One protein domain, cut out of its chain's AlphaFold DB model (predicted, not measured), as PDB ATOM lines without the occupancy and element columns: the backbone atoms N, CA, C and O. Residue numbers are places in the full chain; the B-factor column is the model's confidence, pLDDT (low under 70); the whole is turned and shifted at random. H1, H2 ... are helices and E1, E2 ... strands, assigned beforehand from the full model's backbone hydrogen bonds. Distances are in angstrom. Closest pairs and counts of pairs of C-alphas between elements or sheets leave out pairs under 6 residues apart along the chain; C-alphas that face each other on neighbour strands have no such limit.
ATOM      1  N   LEU A  13     354.530 354.857 468.924       83.50
ATOM      2  CA  LEU A  13     354.144 354.014 467.806       83.50
ATOM      3  C   LEU A  13     354.547 354.710 466.514       83.50
ATOM      4  O   LEU A  13     353.920 355.686 466.103       83.50
ATOM      5  N   ASP A  14     355.582 354.202 465.858       87.12
ATOM      6  CA  ASP A  14     355.879 354.612 464.499       87.12
ATOM      7  C   ASP A  14     354.882 353.966 463.544       87.12
ATOM      8  O   ASP A  14     354.585 352.770 463.591       87.12
ATOM      9  N   VAL A  15     354.373 354.783 462.643       87.88
ATOM     10  CA  VAL A  15     353.361 354.404 461.679       87.88
ATOM     11  C   VAL A  15     353.855 354.765 460.293       87.88
ATOM     12  O   VAL A  15     354.291 355.890 460.049       87.88
ATOM     13  N   ILE A  16     353.766 353.813 459.371       90.50
ATOM     14  CA  ILE A  16     353.981 354.055 457.948       90.50
ATOM     15  C   ILE A  16     352.626 354.257 457.285       90.50
ATOM     16  O   ILE A  16     351.780 353.364 457.316       90.50
ATOM     17  N   ILE A  17     352.454 355.410 456.641       89.44
ATOM     18  CA  ILE A  17     351.279 355.739 455.833       89.44
ATOM     19  C   ILE A  17     351.741 356.044 454.408       89.44
ATOM     20  O   ILE A  17     352.335 357.088 454.121       89.44
ATOM     21  N   GLY A  18     351.498 355.111 453.486       85.69
ATOM     22  CA  GLY A  18     352.061 355.181 452.138       85.69
ATOM     23  C   GLY A  18     353.594 355.147 452.174       85.69
ATOM     24  O   GLY A  18     354.180 354.101 452.433       85.69
ATOM     25  N   LYS A  19     354.243 356.287 451.905       85.44
ATOM     26  CA  LYS A  19     355.713 356.447 451.947       85.44
ATOM     27  C   LYS A  19     356.204 357.301 453.121       85.44
ATOM     28  O   LYS A  19     357.405 357.516 453.251       85.44
ATOM     29  N   GLU A  20     355.292 357.812 453.939       87.81
ATOM     30  CA  GLU A  20     355.612 358.698 455.055       87.81
ATOM     31  C   GLU A  20     355.662 357.916 456.361       87.81
ATOM     32  O   GLU A  20     354.900 356.967 456.558       87.81
ATOM     33  N   ARG A  21     356.563 358.334 457.252       89.88
ATOM     34  CA  ARG A  21     356.669 357.812 458.611       89.88
ATOM     35  C   ARG A  21     356.224 358.893 459.585       89.88
ATOM     36  O   ARG A  21     356.758 359.998 459.559       89.88
ATOM     37  N   LEU A  22     355.265 358.546 460.429       87.56
ATOM     38  CA  LEU A  22     354.737 359.373 461.507       87.56
ATOM     39  C   LEU A  22     354.999 358.665 462.834       87.56
ATOM     40  O   LEU A  22     355.124 357.444 462.861       87.56
ATOM     41  N   THR A  23     355.049 359.415 463.926       87.50
ATOM     42  CA  THR A  23     355.174 358.853 465.273       87.50
ATOM     43  C   THR A  23     353.996 359.332 466.105       87.50
ATOM     44  O   THR A  23     353.767 360.535 466.221       87.50
ATOM     45  N   PHE A  24     353.254 358.387 466.671       84.69
ATOM     46  CA  PHE A  24     352.130 358.636 467.563       84.69
ATOM     47  C   PHE A  24     352.533 358.319 468.998       84.69
ATOM     48  O   PHE A  24     353.189 357.308 469.250       84.69
ATOM     49  N   LEU A  25     352.105 359.161 469.936       84.50
ATOM     50  CA  LEU A  25     352.168 358.846 471.357       84.50
ATOM     51  C   LEU A  25     350.933 358.013 471.716       84.50
ATOM     52  O   LEU A  25     349.802 358.472 471.557       84.50
ATOM     53  N   LEU A  26     351.143 356.781 472.169       81.56
ATOM     54  CA  LEU A  26     350.068 355.884 472.579       81.56
ATOM     55  C   LEU A  26     349.657 356.170 474.025       81.56
ATOM     56  O   LEU A  26     350.358 355.796 474.966       81.56
ATOM     57  N   ASP A  27     348.485 356.774 474.190       81.25
ATOM     58  CA  ASP A  27     347.861 356.972 475.501       81.25
ATOM     59  C   ASP A  27     347.171 355.685 475.992       81.25
ATOM     60  O   ASP A  27     347.529 355.099 477.021       81.25
ATOM     61  N   LYS A  28     346.242 355.164 475.182       79.06
ATOM     62  CA  LYS A  28     345.440 353.975 475.487       79.06
ATOM     63  C   LYS A  28     345.366 353.032 474.290       79.06
ATOM     64  O   LYS A  28     345.445 353.448 473.141       79.06
ATOM     65  N   MET A  29     345.203 351.744 474.575       78.94
ATOM     66  CA  MET A  29     344.952 350.717 473.570       78.94
ATOM     67  C   MET A  29     343.961 349.700 474.121       78.94
ATOM     68  O   MET A  29     344.151 349.185 475.225       78.94
ATOM     69  N   GLU A  30     342.934 349.398 473.336       77.44
ATOM     70  CA  GLU A  30     341.902 348.421 473.668       77.44
ATOM     71  C   GLU A  30     341.735 347.431 472.517       77.44
ATOM     72  O   GLU A  30     341.921 347.777 471.351       77.44
ATOM     73  N   ILE A  31     341.405 346.184 472.849       76.06
ATOM     74  CA  ILE A  31     341.052 345.166 471.861       76.06
ATOM     75  C   ILE A  31     339.576 344.880 472.019       76.06
ATOM     76  O   ILE A  31     339.131 344.413 473.068       76.06
ATOM     77  N   VAL A  32     338.835 345.106 470.945       71.00
ATOM     78  CA  VAL A  32     337.431 344.736 470.865       71.00
ATOM     79  C   VAL A  32     337.359 343.386 470.151       71.00
ATOM     80  O   VAL A  32     337.440 343.301 468.930       71.00
ATOM     81  N   GLY A  33     337.304 342.304 470.929       63.97
ATOM     82  CA  GLY A  33     337.229 340.931 470.421       63.97
ATOM     83  C   GLY A  33     337.665 339.901 471.463       63.97
ATOM     84  O   GLY A  33     338.597 340.143 472.221       63.97
ATOM     85  N   SER A  34     337.001 338.743 471.500       52.53
ATOM     86  CA  SER A  34     337.066 337.707 472.555       52.53
ATOM     87  C   SER A  34     338.427 337.022 472.768       52.53
ATOM     88  O   SER A  34     338.519 336.026 473.485       52.53
ATOM     89  N   VAL A  35     339.492 337.506 472.135       57.25
ATOM     90  CA  VAL A  35     340.847 336.988 472.304       57.25
ATOM     91  C   VAL A  35     341.494 337.785 473.429       57.25
ATOM     92  O   VAL A  35     341.812 338.955 473.250       57.25
ATOM     93  N   GLY A  36     341.655 337.154 474.597       55.00
ATOM     94  CA  GLY A  36     342.226 337.728 475.824       55.00
ATOM     95  C   GLY A  36     343.709 338.099 475.710       55.00
ATOM     96  O   GLY A  36     344.547 337.613 476.466       55.00
ATOM     97  N   LEU A  37     344.055 338.940 474.741       61.53
ATOM     98  CA  LEU A  37     345.384 339.489 474.559       61.53
ATOM     99  C   LEU A  37     345.509 340.714 475.468       61.53
ATOM    100  O   LEU A  37     344.842 341.729 475.286       61.53
ATOM    101  N   ASN A  38     346.361 340.610 476.484       66.31
ATOM    102  CA  ASN A  38     346.658 341.733 477.363       66.31
ATOM    103  C   ASN A  38     347.626 342.730 476.687       66.31
ATOM    104  O   ASN A  38     348.288 342.418 475.692       66.31
ATOM    105  N   ARG A  39     347.736 343.935 477.263       66.00
ATOM    106  CA  ARG A  39     348.603 345.021 476.770       66.00
ATOM    107  C   ARG A  39     350.058 344.584 476.552       66.00
ATOM    108  O   ARG A  39     350.672 345.021 475.590       66.00
ATOM    109  N   ALA A  40     350.598 343.710 477.402       69.31
ATOM    110  CA  ALA A  40     351.973 343.224 477.276       69.31
ATOM    111  C   ALA A  40     352.151 342.299 476.058       69.31
ATOM    112  O   ALA A  40     353.138 342.398 475.330       69.31
ATOM    113  N   THR A  41     351.172 341.432 475.789       68.88
ATOM    114  CA  THR A  41     351.159 340.591 474.588       68.88
ATOM    115  C   THR A  41     351.022 341.440 473.331       68.88
ATOM    116  O   THR A  41     351.753 341.221 472.370       68.88
ATOM    117  N   LEU A  42     350.163 342.460 473.354       68.06
ATOM    118  CA  LEU A  42     350.091 343.439 472.272       68.06
ATOM    119  C   LEU A  42     351.428 344.140 472.063       68.06
ATOM    120  O   LEU A  42     351.913 344.149 470.946       68.06
ATOM    121  N   GLN A  43     352.077 344.627 473.118       68.12
ATOM    122  CA  GLN A  43     353.394 345.267 473.029       68.12
ATOM    123  C   GLN A  43     354.479 344.365 472.440       68.12
ATOM    124  O   GLN A  43     355.408 344.846 471.802       68.12
ATOM    125  N   ARG A  44     354.368 343.050 472.635       67.31
ATOM    126  CA  ARG A  44     355.286 342.076 472.044       67.31
ATOM    127  C   ARG A  44     354.962 341.766 470.580       67.31
ATOM    128  O   ARG A  44     355.870 341.447 469.816       67.31
ATOM    129  N   LEU A  45     353.685 341.817 470.199       63.81
ATOM    130  CA  LEU A  45     353.200 341.535 468.841       63.81
ATOM    131  C   LEU A  45     353.239 342.764 467.923       63.81
ATOM    132  O   LEU A  45     353.394 342.622 466.713       63.81
ATOM    133  N   PHE A  46     353.118 343.953 468.505       65.81
ATOM    134  CA  PHE A  46     353.301 345.248 467.876       65.81
ATOM    135  C   PHE A  46     354.744 345.693 468.099       65.81
ATOM    136  O   PHE A  46     355.052 346.274 469.140       65.81
ATOM    137  N   PRO A  47     355.663 345.459 467.148       61.09
ATOM    138  CA  PRO A  47     356.900 346.226 467.146       61.09
ATOM    139  C   PRO A  47     356.556 347.718 467.075       61.09
ATOM    140  O   PRO A  47     355.461 348.090 466.654       61.09
ATOM    141  N   SER A  48     357.508 348.583 467.411       69.00
ATOM    142  CA  SER A  48     357.327 350.038 467.375       69.00
ATOM    143  C   SER A  48     356.984 350.607 465.989       69.00
ATOM    144  O   SER A  48     356.961 351.817 465.865       69.00
ATOM    145  N   LEU A  49     356.769 349.776 464.959       83.62
ATOM    146  CA  LEU A  49     356.490 350.158 463.580       83.62
ATOM    147  C   LEU A  49     355.324 349.345 462.994       83.62
ATOM    148  O   LEU A  49     355.422 348.118 462.881       83.62
ATOM    149  N   VAL A  50     354.263 350.031 462.565       86.44
ATOM    150  CA  VAL A  50     353.055 349.446 461.948       86.44
ATOM    151  C   VAL A  50     352.705 350.181 460.656       86.44
ATOM    152  O   VAL A  50     352.901 351.385 460.543       86.44
ATOM    153  N   HIS A  51     352.154 349.477 459.674       91.06
ATOM    154  CA  HIS A  51     351.614 350.078 458.458       91.06
ATOM    155  C   HIS A  51     350.128 350.385 458.627       91.06
ATOM    156  O   HIS A  51     349.343 349.471 458.876       91.06
ATOM    157  N   PHE A  52     349.730 351.643 458.459       92.75
ATOM    158  CA  PHE A  52     348.314 351.997 458.391       92.75
ATOM    159  C   PHE A  52     347.861 352.008 456.939       92.75
ATOM    160  O   PHE A  52     348.470 352.644 456.074       92.75
ATOM    161  N   VAL A  53     346.774 351.289 456.684       93.25
ATOM    162  CA  VAL A  53     346.114 351.204 455.380       93.25
ATOM    163  C   VAL A  53     344.615 351.352 455.581       93.25
ATOM    164  O   VAL A  53     344.110 351.041 456.650       93.25
ATOM    165  N   GLY A  54     343.883 351.815 454.580       94.25
ATOM    166  CA  GLY A  54     342.442 351.988 454.710       94.25
ATOM    167  C   GLY A  54     341.887 352.922 453.644       94.25
ATOM    168  O   GLY A  54     342.611 353.267 452.707       94.25
ATOM    169  N   PRO A  55     340.618 353.328 453.786       94.88
ATOM    170  CA  PRO A  55     339.978 354.307 452.917       94.88
ATOM    171  C   PRO A  55     340.773 355.616 452.805       94.88
ATOM    172  O   PRO A  55     341.310 356.129 453.791       94.88
ATOM    173  N   ASP A  56     340.827 356.170 451.591       92.19
ATOM    174  CA  ASP A  56     341.621 357.361 451.268       92.19
ATOM    175  C   ASP A  56     341.268 358.574 452.135       92.19
ATOM    176  O   ASP A  56     342.144 359.369 452.468       92.19
ATOM    177  N   ASP A  57     340.001 358.745 452.499       92.19
ATOM    178  CA  ASP A  57     339.536 359.854 453.328       92.19
ATOM    179  C   ASP A  57     340.073 359.761 454.765       92.19
ATOM    180  O   ASP A  57     340.579 360.757 455.286       92.19
ATOM    181  N   LEU A  58     340.062 358.570 455.374       93.06
ATOM    182  CA  LEU A  58     340.619 358.331 456.712       93.06
ATOM    183  C   LEU A  58     342.142 358.479 456.713       93.06
ATOM    184  O   LEU A  58     342.715 359.149 457.574       93.06
ATOM    185  N   ILE A  59     342.803 357.923 455.698       92.06
ATOM    186  CA  ILE A  59     344.250 358.057 455.526       92.06
ATOM    187  C   ILE A  59     344.644 359.527 455.329       92.06
ATOM    188  O   ILE A  59     345.598 359.999 455.948       92.06
ATOM    189  N   ARG A  60     343.896 360.297 454.528       90.06
ATOM    190  CA  ARG A  60     344.133 361.741 454.356       90.06
ATOM    191  C   ARG A  60     343.976 362.515 455.660       90.06
ATOM    192  O   ARG A  60     344.764 363.430 455.891       90.06
ATOM    193  N   ARG A  61     343.010 362.159 456.516       88.94
ATOM    194  CA  ARG A  61     342.866 362.770 457.849       88.94
ATOM    195  C   ARG A  61     344.103 362.515 458.704       88.94
ATOM    196  O   ARG A  61     344.650 363.470 459.240       88.94
ATOM    197  N   LEU A  62     344.600 361.277 458.737       88.50
ATOM    198  CA  LEU A  62     345.795 360.896 459.505       88.50
ATOM    199  C   LEU A  62     347.103 361.514 458.989       88.50
ATOM    200  O   LEU A  62     348.083 361.602 459.721       88.50
ATOM    201  N   LYS A  63     347.131 361.955 457.733       87.75
ATOM    202  CA  LYS A  63     348.255 362.707 457.159       87.75
ATOM    203  C   LYS A  63     348.104 364.221 457.292       87.75
ATOM    204  O   LYS A  63     349.011 364.966 456.926       87.75
ATOM    205  N   SER A  64     346.949 364.699 457.746       86.69
ATOM    206  CA  SER A  64     346.678 366.127 457.832       86.69
ATOM    207  C   SER A  64     347.511 366.748 458.950       86.69
ATOM    208  O   SER A  64     347.448 366.273 460.082       86.69
ATOM    209  N   PRO A  65     348.201 367.876 458.716       83.44
ATOM    210  CA  PRO A  65     348.912 368.575 459.785       83.44
ATOM    211  C   PRO A  65     347.967 369.068 460.895       83.44
ATOM    212  O   PRO A  65     348.417 369.342 462.001       83.44
ATOM    213  N   LYS A  66     346.653 369.144 460.631       85.19
ATOM    214  CA  LYS A  66     345.632 369.576 461.599       85.19
ATOM    215  C   LYS A  66     345.453 368.632 462.791       85.19
ATOM    216  O   LYS A  66     344.822 369.036 463.762       85.19
ATOM    217  N   ILE A  67     345.951 367.398 462.705       84.56
ATOM    218  CA  ILE A  67     345.853 366.425 463.801       84.56
ATOM    219  C   ILE A  67     347.070 366.468 464.732       84.56
ATOM    220  O   ILE A  67     347.067 365.814 465.771       84.56
ATOM    221  N   ALA A  68     348.131 367.192 464.360       83.38
ATOM    222  CA  ALA A  68     349.326 367.279 465.184       83.38
ATOM    223  C   ALA A  68     348.973 367.897 466.547       83.38
ATOM    224  O   ALA A  68     348.394 368.977 466.610       83.38
ATOM    225  N   GLY A  69     349.313 367.194 467.628       82.31
ATOM    226  CA  GLY A  69     348.991 367.611 468.997       82.31
ATOM    227  C   GLY A  69     347.569 367.284 469.462       82.31
ATOM    228  O   GLY A  69     347.260 367.540 470.621       82.31
ATOM    229  N   LYS A  70     346.721 366.691 468.612       85.75
ATOM    230  CA  LYS A  70     345.379 366.244 469.004       85.75
ATOM    231  C   LYS A  70     345.389 364.811 469.520       85.75
ATOM    232  O   LYS A  70     346.178 363.979 469.068       85.75
ATOM    233  N   VAL A  71     344.459 364.519 470.423       87.81
ATOM    234  CA  VAL A  71     344.140 363.145 470.816       87.81
ATOM    235  C   VAL A  71     343.235 362.547 469.747       87.81
ATOM    236  O   VAL A  71     342.243 363.154 469.348       87.81
ATOM    237  N   LEU A  72     343.593 361.361 469.268       89.94
ATOM    238  CA  LEU A  72     342.848 360.649 468.239       89.94
ATOM    239  C   LEU A  72     342.480 359.264 468.752       89.94
ATOM    240  O   LEU A  72     343.326 358.563 469.312       89.94
ATOM    241  N   THR A  73     341.254 358.852 468.471       90.62
ATOM    242  CA  THR A  73     340.836 357.458 468.568       90.62
ATOM    243  C   THR A  73     340.903 356.855 467.175       90.62
ATOM    244  O   THR A  73     340.281 357.351 466.236       90.62
ATOM    245  N   ILE A  74     341.698 355.797 467.031       90.94
ATOM    246  CA  ILE A  74     341.873 355.083 465.767       90.94
ATOM    247  C   ILE A  74     341.327 353.676 465.944       90.94
ATOM    248  O   ILE A  74     341.841 352.896 466.745       90.94
ATOM    249  N   GLU A  75     340.310 353.351 465.159       91.50
ATOM    250  CA  GLU A  75     339.687 352.035 465.148       91.50
ATOM    251  C   GLU A  75     340.097 351.272 463.894       91.50
ATOM    252  O   GLU A  75     340.115 351.814 462.783       91.50
ATOM    253  N   GLY A  76     340.422 349.991 464.049       90.44
ATOM    254  CA  GLY A  76     340.856 349.186 462.920       90.44
ATOM    255  C   GLY A  76     341.041 347.708 463.217       90.44
ATOM    256  O   GLY A  76     341.020 347.259 464.362       90.44
ATOM    257  N   LEU A  77     341.257 346.950 462.143       89.94
ATOM    258  CA  LEU A  77     341.584 345.529 462.189       89.94
ATOM    259  C   LEU A  77     343.089 345.342 462.109       89.94
ATOM    260  O   LEU A  77     343.746 345.778 461.161       89.94
ATOM    261  N   LEU A  78     343.635 344.658 463.105       84.06
ATOM    262  CA  LEU A  78     345.048 344.351 463.159       84.06
ATOM    263  C   LEU A  78     345.362 343.024 462.469       84.06
ATOM    264  O   LEU A  78     344.904 341.961 462.888       84.06
ATOM    265  N   TYR A  79     346.287 343.081 461.519       85.88
ATOM    266  CA  TYR A  79     346.929 341.930 460.900       85.88
ATOM    267  C   TYR A  79     348.368 341.811 461.419       85.88
ATOM    268  O   TYR A  79     349.305 342.413 460.891       85.88
ATOM    269  N   THR A  80     348.557 341.025 462.480       78.88
ATOM    270  CA  THR A  80     349.853 340.880 463.173       78.88
ATOM    271  C   THR A  80     350.957 340.325 462.270       78.88
ATOM    272  O   THR A  80     352.091 340.792 462.337       78.88
ATOM    273  N   GLY A  81     350.630 339.376 461.385       78.88
ATOM    274  CA  GLY A  81     351.598 338.754 460.472       78.88
ATOM    275  C   GLY A  81     352.230 339.732 459.475       78.88
ATOM    276  O   GLY A  81     353.409 339.605 459.159       78.88
ATOM    277  N   SER A  82     351.473 340.736 459.026       84.00
ATOM    278  CA  SER A  82     351.931 341.775 458.091       84.00
ATOM    279  C   SER A  82     352.258 343.107 458.768       84.00
ATOM    280  O   SER A  82     352.641 344.052 458.083       84.00
ATOM    281  N   ARG A  83     352.129 343.193 460.103       84.69
ATOM    282  CA  ARG A  83     352.305 344.430 460.889       84.69
ATOM    283  C   ARG A  83     351.479 345.580 460.319       84.69
ATOM    284  O   ARG A  83     351.971 346.694 460.150       84.69
ATOM    285  N   MET A  84     350.230 345.280 459.986       89.12
ATOM    286  CA  MET A  84     349.327 346.190 459.297       89.12
ATOM    287  C   MET A  84     348.077 346.419 460.140       89.12
ATOM    288  O   MET A  84     347.473 345.461 460.619       89.12
ATOM    289  N   LEU A  85     347.676 347.677 460.293       89.88
ATOM    290  CA  LEU A  85     346.383 348.061 460.844       89.88
ATOM    291  C   LEU A  85     345.523 348.596 459.697       89.88
ATOM    292  O   LEU A  85     345.866 349.608 459.081       89.88
ATOM    293  N   PHE A  86     344.428 347.900 459.397       92.69
ATOM    294  CA  PHE A  86     343.421 348.394 458.467       92.69
ATOM    295  C   PHE A  86     342.467 349.324 459.212       92.69
ATOM    296  O   PHE A  86     341.735 348.880 460.093       92.69
ATOM    297  N   ILE A  87     342.505 350.608 458.872       94.19
ATOM    298  CA  ILE A  87     341.757 351.673 459.530       94.19
ATOM    299  C   ILE A  87     340.298 351.633 459.082       94.19
ATOM    300  O   ILE A  87     340.003 351.628 457.887       94.19
ATOM    301  N   ILE A  88     339.399 351.625 460.061       94.62
ATOM    302  CA  ILE A  88     337.943 351.631 459.880       94.62
ATOM    303  C   ILE A  88     337.347 352.948 460.384       94.62
ATOM    304  O   ILE A  88     336.389 353.440 459.793       94.62
ATOM    305  N   GLY A  89     337.937 353.540 461.425       93.00
ATOM    306  CA  GLY A  89     337.466 354.786 462.024       93.00
ATOM    307  C   GLY A  89     338.617 355.653 462.520       93.00
ATOM    308  O   GLY A  89     339.653 355.147 462.956       93.00
ATOM    309  N   VAL A  90     338.435 356.970 462.418       91.69
ATOM    310  CA  VAL A  90     339.329 357.976 462.999       91.69
ATOM    311  C   VAL A  90     338.463 359.092 463.560       91.69
ATOM    312  O   VAL A  90     337.878 359.856 462.784       91.69
ATOM    313  N   ASP A  91     338.440 359.192 464.882       90.19
ATOM    314  CA  ASP A  91     337.728 360.230 465.616       90.19
ATOM    315  C   ASP A  91     338.722 361.128 466.351       90.19
ATOM    316  O   ASP A  91     339.677 360.664 466.976       90.19
ATOM    317  N   GLU A  92     338.510 362.437 466.257       83.94
ATOM    318  CA  GLU A  92     339.253 363.413 467.048       83.94
ATOM    319  C   GLU A  92     338.603 363.473 468.435       83.94
ATOM    320  O   GLU A  92     337.419 363.791 468.552       83.94
ATOM    321  N   GLY A  93     339.355 363.132 469.481       68.25
ATOM    322  CA  GLY A  93     338.902 363.355 470.851       68.25
ATOM    323  C   GLY A  93     338.860 364.853 471.150       68.25
ATOM    324  O   GLY A  93     339.646 365.621 470.588       68.25
TER     325      GLY A  93
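This is residues 13 to 93 of the 99 residues of an uncharacterized protein of Verrucomicrobia bacterium (UniProt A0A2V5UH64). A strongly twisted five-stranded sheet, curled like part of a barrel but left open between its edge strands E2 and E4, makes the body. The short helix H2 is over E5 at one end of the long axis, while the equally short H1 is off the sheet at the other end, reached by the long loop of residues 26 to 38. The printed part has 81 residues, with two named helices and five named strands in the order E1, E2, H1, E3, H2, E4, E5. The sheet runs E2, E1, E3, E5, E4 and is mixed; the class is mixed, helices and strands. The whole is compact, with a radius of gyration of the C-alphas of 12.4 A and spans of 35 by 26 by 20 A.

E1, residues 13 to 17, and E2, residues 20 to 25, form an antiparallel hairpin, with N 15 and O 22 2.8 A apart, within hydrogen-bond range. E3, residues 49 to 53, is the parallel neighbour of E1, at 38 degrees between their directions, with N 16 and O 50 2.8 A apart. E5, residues 84 to 92, is the parallel neighbour of E3, with N 85 and O 51 2.8 A apart. E4, residues 72 to 79, forms an antiparallel hairpin with E5, at 162 degrees, with N 73 and O 91 2.8 A apart. E4 bends by 53 degrees at residue 76, and E5 bends by 71 degrees at residue 88. E2 and E4 are apart. H2, residues 56 to 62, is on the sheet at a height over the sheet of 7.1 A. It is only just over E5, on which 3 of its 7 C-alphas fall, and it runs slantwise to the strands, at 52 degrees to E5 on the local plane. The closest C-alphas of H2 and E5 are those of Leu 58 and Val 90, 6.4 A apart. H1, residues 39 to 45, is not on the sheet and is apart from H2. In H1 and H2 every O i to N i+4 pair is within hydrogen-bond range.

E1 begins at C-alpha 13, (354.144, 354.014, 467.806), and measures 12.4 A from first to last C-alpha; E2 measures 16.7 A. H1 measures 9.8 A and begins at C-alpha 39, (348.603, 345.021, 476.770). E3 measures 13.3 A, H2 9.9 A and E4 20.5 A. E5, the longest strand, measures 21.4 A and ends at C-alpha 92, (339.253, 363.413, 467.048).

The two C-alphas farthest apart, those of Ser 34 and Pro 65, are 35.4 A apart. The printed part has no cut. The link from E2 to H1 is long, with 13 residues. The mean pLDDT of the printed part is 82.3; residues 33 to 48 and residue 93 are under 70.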